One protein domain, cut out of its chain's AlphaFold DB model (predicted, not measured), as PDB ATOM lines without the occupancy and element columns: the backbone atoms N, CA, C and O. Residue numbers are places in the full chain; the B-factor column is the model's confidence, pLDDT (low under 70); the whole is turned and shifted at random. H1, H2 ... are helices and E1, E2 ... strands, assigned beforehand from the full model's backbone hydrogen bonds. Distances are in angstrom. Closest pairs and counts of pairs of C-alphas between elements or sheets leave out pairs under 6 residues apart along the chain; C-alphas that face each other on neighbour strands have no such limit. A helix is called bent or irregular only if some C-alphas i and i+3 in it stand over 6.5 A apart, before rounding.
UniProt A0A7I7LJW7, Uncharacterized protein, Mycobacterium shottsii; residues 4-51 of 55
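This is residues 4 to 51 of the 55 residues of an uncharacterized protein of Mycobacterium shottsii (UniProt A0A7I7LJW7). A ribbon of two antiparallel strands, E1 and E2, is joined end to end with a hairpin of two helices, H1 and H2, in a two-part shape. Residues 23 to 28, in the link between the helices, stick out at the end away from the ribbon. The printed part has 48 residues, with two named strands and two named helices in the order E1, H1, H2, E2, and its class is mixed, helices and strands. It is loose, with a radius of gyration of the C-alphas of 12.8 A, and only just elongated, spanning 42 by 21 by 15 A.

E1 is residues 4 to 8, 13.2 A long, beginning at C-alpha 4 at (150.101, 271.512, 217.149). E2, residues 45 to 50, is 16.5 A long and ends at C-alpha 50 at (145.207, 267.181, 217.187). H1 is residues 10 to 20, 15.4 A long, and is irregular, but only just: C-alphas 12 and 15 are 6.8 A apart. H2, residues 30 to 38, is 11.9 A long.

E1 and E2 are antiparallel neighbours, their directions at 162 degrees. N 5 and O 48, 2.8 A apart, and N 46 and O 7, 2.9 A apart, are within hydrogen-bond range. The closest C-alphas of H1 and E2 are those of Thr 10 and Glu 45, 6.7 A apart. H1 and H2 form a helical hairpin and touch, closest at the C-alphas of Trp 17 and His 34, 5.0 A apart. They run opposite ways at a shallow tilt of 27 degrees. E1 and H2 are apart. Every O i to N i+4 pair is within hydrogen-bond range in H2, and 5 of 7 in H1.

The two C-alphas farthest apart, those of Ala 24 and Thr 51, are 42.1 A apart. The printed part has no cut. The link from E1 to H1 is tight; those from H1 to H2 and from H2 to E2 are short. Mean pLDDT of the printed part is 96.5, and no printed residue is under 70.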
ATOM      1  N   CYS A   4     148.798 272.144 216.983       90.62
ATOM      2  CA  CYS A   4     150.101 271.512 217.149       90.62
ATOM      3  C   CYS A   4     150.701 271.948 218.487       90.62
ATOM      4  O   CYS A   4     150.755 273.143 218.782       90.62
ATOM      5  N   ARG A   5     151.151 270.980 219.289       92.44
ATOM      6  CA  ARG A   5     151.933 271.200 220.503       92.44
ATOM      7  C   ARG A   5     153.341 270.664 220.291       92.44
ATOM      8  O   ARG A   5     153.518 269.471 220.065       92.44
ATOM      9  N   GLN A   6     154.321 271.542 220.432       96.06
ATOM     10  CA  GLN A   6     155.740 271.208 220.416       96.06
ATOM     11  C   GLN A   6     156.261 271.078 221.851       96.06
ATOM     12  O   GLN A   6     155.893 271.866 222.726       96.06
ATOM     13  N   VAL A   7     157.114 270.086 222.095       96.81
ATOM     14  CA  VAL A   7     157.839 269.903 223.356       96.81
ATOM     15  C   VAL A   7     159.311 269.653 223.038       96.81
ATOM     16  O   VAL A   7     159.639 268.667 222.378       96.81
ATOM     17  N   ASP A   8     160.190 270.532 223.527       97.38
ATOM     18  CA  ASP A   8     161.639 270.322 223.489       97.38
ATOM     19  C   ASP A   8     162.022 269.257 224.528       97.38
ATOM     20  O   ASP A   8     161.862 269.453 225.736       97.38
ATOM     21  N   LEU A   9     162.520 268.117 224.051       98.12
ATOM     22  CA  LEU A   9     163.006 267.001 224.862       98.12
ATOM     23  C   LEU A   9     164.542 266.909 224.844       98.12
ATOM     24  O   LEU A   9     165.105 265.981 225.428       98.12
ATOM     25  N   THR A  10     165.237 267.860 224.212       97.38
ATOM     26  CA  THR A  10     166.692 267.836 223.995       97.38
ATOM     27  C   THR A  10     167.444 267.669 225.312       97.38
ATOM     28  O   THR A  10     168.250 266.757 225.457       97.38
ATOM     29  N   GLY A  11     167.127 268.483 226.324       95.44
ATOM     30  CA  GLY A  11     167.773 268.372 227.637       95.44
ATOM     31  C   GLY A  11     167.463 267.059 228.366       95.44
ATOM     32  O   GLY A  11     168.302 266.560 229.111       95.44
ATOM     33  N   LEU A  12     166.285 266.476 228.127       97.56
ATOM     34  CA  LEU A  12     165.851 265.231 228.765       97.56
ATOM     35  C   LEU A  12     166.511 263.992 228.148       97.56
ATOM     36  O   LEU A  12     166.681 262.992 228.840       97.56
ATOM     37  N   THR A  13     166.904 264.048 226.871       97.56
ATOM     38  CA  THR A  13     167.543 262.916 226.181       97.56
ATOM     39  C   THR A  13     169.064 262.862 226.381       97.56
ATOM     40  O   THR A  13     169.661 261.789 226.298       97.56
ATOM     41  N   VAL A  14     169.716 263.984 226.719       98.00
ATOM     42  CA  VAL A  14     171.180 264.044 226.942       98.00
ATOM     43  C   VAL A  14     171.688 262.999 227.953       98.00
ATOM     44  O   VAL A  14     172.657 262.311 227.624       98.00
ATOM     45  N   PRO A  15     171.071 262.801 229.140       98.25
ATOM     46  CA  PRO A  15     171.539 261.800 230.101       98.25
ATOM     47  C   PRO A  15     171.511 260.373 229.549       98.25
ATOM     48  O   PRO A  15     172.450 259.617 229.783       98.25
ATOM     49  N   TYR A  16     170.482 260.023 228.771       98.06
ATOM     50  CA  TYR A  16     170.408 258.719 228.112       98.06
ATOM     51  C   TYR A  16     171.599 258.512 227.174       98.06
ATOM     52  O   TYR A  16     172.277 257.490 227.259       98.06
ATOM     53  N   TRP A  17     171.893 259.493 226.316       98.12
ATOM     54  CA  TRP A  17     173.014 259.396 225.380       98.12
ATOM     55  C   TRP A  17     174.364 259.360 226.083       98.12
ATOM     56  O   TRP A  17     175.247 258.632 225.642       98.12
ATOM     57  N   LYS A  18     174.504 260.063 227.210       98.19
ATOM     58  CA  LYS A  18     175.694 259.965 228.056       98.19
ATOM     59  C   LYS A  18     175.878 258.548 228.600       98.19
ATOM     60  O   LYS A  18     176.954 257.987 228.449       98.19
ATOM     61  N   THR A  19     174.840 257.953 229.187       97.88
ATOM     62  CA  THR A  19     174.901 256.577 229.710       97.88
ATOM     63  C   THR A  19     175.126 255.555 228.599       97.88
ATOM     64  O   THR A  19     175.840 254.574 228.788       97.88
ATOM     65  N   ARG A  20     174.559 255.785 227.411       97.62
ATOM     66  CA  ARG A  20     174.716 254.883 226.266       97.62
ATOM     67  C   ARG A  20     176.175 254.731 225.826       97.62
ATOM     68  O   ARG A  20     176.503 253.660 225.329       97.62
ATOM     69  N   LEU A  21     177.039 255.728 226.054       97.62
ATOM     70  CA  LEU A  21     178.479 255.657 225.749       97.62
ATOM     71  C   LEU A  21     179.202 254.506 226.465       97.62
ATOM     72  O   LEU A  21     180.236 254.050 225.991       97.62
ATOM     73  N   GLU A  22     178.657 254.022 227.580       97.19
ATOM     74  CA  GLU A  22     179.238 252.941 228.385       97.19
ATOM     75  C   GLU A  22     178.687 251.552 228.002       97.19
ATOM     76  O   GLU A  22     179.071 250.534 228.575       97.19
ATOM     77  N   SER A  23     177.760 251.490 227.043       97.25
ATOM     78  CA  SER A  23     177.094 250.253 226.632       97.25
ATOM     79  C   SER A  23     178.002 249.346 225.798       97.25
ATOM     80  O   SER A  23     178.788 249.810 224.981       97.25
ATOM     81  N   ALA A  24     177.806 248.028 225.889       97.00
ATOM     82  CA  ALA A  24     178.424 247.061 224.976       97.00
ATOM     83  C   ALA A  24     177.837 247.100 223.545       97.00
ATOM     84  O   ALA A  24     178.330 246.414 222.651       97.00
ATOM     85  N   HIS A  25     176.773 247.879 223.319       96.00
ATOM     86  CA  HIS A  25     176.012 247.935 222.065       96.00
ATOM     87  C   HIS A  25     176.150 249.277 221.336       96.00
ATOM     88  O   HIS A  25     175.175 249.797 220.786       96.00
ATOM     89  N   LEU A  26     177.345 249.869 221.366       96.75
ATOM     90  CA  LEU A  26     177.625 251.093 220.617       96.75
ATOM     91  C   LEU A  26     177.462 250.871 219.114       96.75
ATOM     92  O   LEU A  26     177.813 249.820 218.576       96.75
ATOM     93  N   THR A  27     176.952 251.896 218.440       96.69
ATOM     94  CA  THR A  27     176.752 251.909 216.985       96.69
ATOM     95  C   THR A  27     177.664 252.909 216.271       96.69
ATOM     96  O   THR A  27     177.707 252.928 215.044       96.69
ATOM     97  N   GLY A  28     178.423 253.712 217.025       96.88
ATOM     98  CA  GLY A  28     179.439 254.640 216.521       96.88
ATOM     99  C   GLY A  28     178.965 256.088 216.389       96.88
ATOM    100  O   GLY A  28     179.742 256.945 215.984       96.88
ATOM    101  N   THR A  29     177.713 256.385 216.741       97.25
ATOM    102  CA  THR A  29     177.147 257.747 216.671       97.25
ATOM    103  C   THR A  29     176.938 258.376 218.042       97.25
ATOM    104  O   THR A  29     176.684 259.572 218.140       97.25
ATOM    105  N   GLU A  30     177.065 257.600 219.116       98.31
ATOM    106  CA  GLU A  30     176.681 257.994 220.468       98.31
ATOM    107  C   GLU A  30     177.379 259.274 220.951       98.31
ATOM    108  O   GLU A  30     176.728 260.126 221.554       98.31
ATOM    109  N   GLU A  31     178.671 259.447 220.654       97.62
ATOM    110  CA  GLU A  31     179.429 260.642 221.051       97.62
ATOM    111  C   GLU A  31     178.940 261.898 220.322       97.62
ATOM    112  O   GLU A  31     178.755 262.946 220.947       97.62
ATOM    113  N   LEU A  32     178.642 261.780 219.024       98.00
ATOM    114  CA  LEU A  32     178.018 262.850 218.249       98.00
ATOM    115  C   LEU A  32     176.636 263.187 218.817       98.00
ATOM    116  O   LEU A  32     176.356 264.353 219.067       98.00
ATOM    117  N   MET A  33     175.787 262.185 219.056       98.19
ATOM    118  CA  MET A  33     174.432 262.408 219.569       98.19
ATOM    119  C   MET A  33     174.467 263.085 220.945       98.19
ATOM    120  O   MET A  33     173.808 264.102 221.151       98.19
ATOM    121  N   HIS A  34     175.281 262.573 221.874       98.25
ATOM    122  CA  HIS A  34     175.457 263.167 223.198       98.25
ATOM    123  C   HIS A  34     175.962 264.614 223.111       98.25
ATOM    124  O   HIS A  34     175.344 265.510 223.684       98.25
ATOM    125  N   SER A  35     177.064 264.854 222.391       98.12
ATOM    126  CA  SER A  35     177.684 266.182 222.311       98.12
ATOM    127  C   SER A  35     176.800 267.197 221.586       98.12
ATOM    128  O   SER A  35     176.641 268.315 222.076       98.12
ATOM    129  N   ALA A  36     176.162 266.809 220.479       98.31
ATOM    130  CA  ALA A  36     175.283 267.683 219.713       98.31
ATOM    131  C   ALA A  36     174.030 268.081 220.503       98.31
ATOM    132  O   ALA A  36     173.662 269.256 220.489       98.31
ATOM    133  N   PHE A  37     173.408 267.153 221.244       98.31
ATOM    134  CA  PHE A  37     172.283 267.496 222.120       98.31
ATOM    135  C   PHE A  37     172.727 268.337 223.327       98.31
ATOM    136  O   PHE A  37     172.066 269.320 223.660       98.31
ATOM    137  N   ALA A  38     173.863 268.014 223.959       97.62
ATOM    138  CA  ALA A  38     174.371 268.753 225.120       97.62
ATOM    139  C   ALA A  38     174.754 270.203 224.780       97.62
ATOM    140  O   ALA A  38     174.533 271.108 225.582       97.62
ATOM    141  N   GLN A  39     175.290 270.431 223.578       98.06
ATOM    142  CA  GLN A  39     175.655 271.757 223.072       98.06
ATOM    143  C   GLN A  39     174.508 272.455 222.326       98.06
ATOM    144  O   GLN A  39     174.689 273.567 221.837       98.06
ATOM    145  N   ARG A  40     173.330 271.818 222.226       97.31
ATOM    146  CA  ARG A  40     172.175 272.295 221.443       97.31
ATOM    147  C   ARG A  40     172.504 272.619 219.980       97.31
ATOM    148  O   ARG A  40     171.897 273.501 219.380       97.31
ATOM    149  N   LEU A  41     173.439 271.876 219.393       97.81
ATOM    150  CA  LEU A  41     173.710 271.888 217.952       97.81
ATOM    151  C   LEU A  41     172.686 271.042 217.178       97.81
ATOM    152  O   LEU A  41     172.532 271.198 215.970       97.81
ATOM    153  N   MET A  42     171.979 270.159 217.883       97.88
ATOM    154  CA  MET A  42     170.847 269.378 217.395       97.88
ATOM    155  C   MET A  42     169.753 269.372 218.467       97.88
ATOM    156  O   MET A  42     170.062 269.420 219.661       97.88
ATOM    157  N   THR A  43     168.487 269.307 218.055       97.62
ATOM    158  CA  THR A  43     167.334 269.222 218.960       97.62
ATOM    159  C   THR A  43     166.629 267.874 218.839       97.62
ATOM    160  O   THR A  43     166.663 267.217 217.799       97.62
ATOM    161  N   TYR A  44     166.002 267.445 219.931       98.06
ATOM    162  CA  TYR A  44     165.117 266.287 219.969       98.06
ATOM    163  C   TYR A  44     163.741 266.764 220.426       98.06
ATOM    164  O   TYR A  44     163.574 267.172 221.575       98.06
ATOM    165  N   GLU A  45     162.768 266.763 219.520       97.88
ATOM    166  CA  GLU A  45     161.486 267.437 219.727       97.88
ATOM    167  C   GLU A  45     160.311 266.501 219.462       97.88
ATOM    168  O   GLU A  45     160.318 265.706 218.522       97.88
ATOM    169  N   LEU A  46     159.279 266.624 220.293       96.94
ATOM    170  CA  LEU A  46     158.007 265.944 220.104       96.94
ATOM    171  C   LEU A  46     156.972 266.945 219.592       96.94
ATOM    172  O   LEU A  46     156.694 267.947 220.251       96.94
ATOM    173  N   PHE A  47     156.353 266.625 218.458       95.69
ATOM    174  CA  PHE A  47     155.219 267.363 217.911       95.69
ATOM    175  C   PHE A  47     153.960 266.511 218.034       95.69
ATOM    176  O   PHE A  47     153.875 265.418 217.477       95.69
ATOM    177  N   SER A  48     152.979 267.009 218.779       92.75
ATOM    178  CA  SER A  48     151.657 266.405 218.906       92.75
ATOM    179  C   SER A  48     150.661 267.221 218.100       92.75
ATOM    180  O   SER A  48     150.517 268.424 218.315       92.75
ATOM    181  N   PHE A  49     149.972 266.559 217.178       91.12
ATOM    182  CA  PHE A  49     148.930 267.158 216.360       91.12
ATOM    183  C   PHE A  49     147.579 266.651 216.847       91.12
ATOM    184  O   PHE A  49     147.423 265.454 217.071       91.12
ATOM    185  N   LYS A  50     146.610 267.552 216.992       88.25
ATOM    186  CA  LYS A  50     145.207 267.181 217.187       88.25
ATOM    187  C   LYS A  50     144.410 267.645 215.984       88.25
ATOM    188  O   LYS A  50     144.397 268.844 215.666       88.25
ATOM    189  N   THR A  51     143.770 266.696 215.310       82.88
ATOM    190  CA  THR A  51     142.883 266.987 214.187       82.88
ATOM    191  C   THR A  51     141.451 267.240 214.671       82.88
ATOM    192  O   THR A  51     141.072 266.841 215.776       82.88
TER     193      THR A  51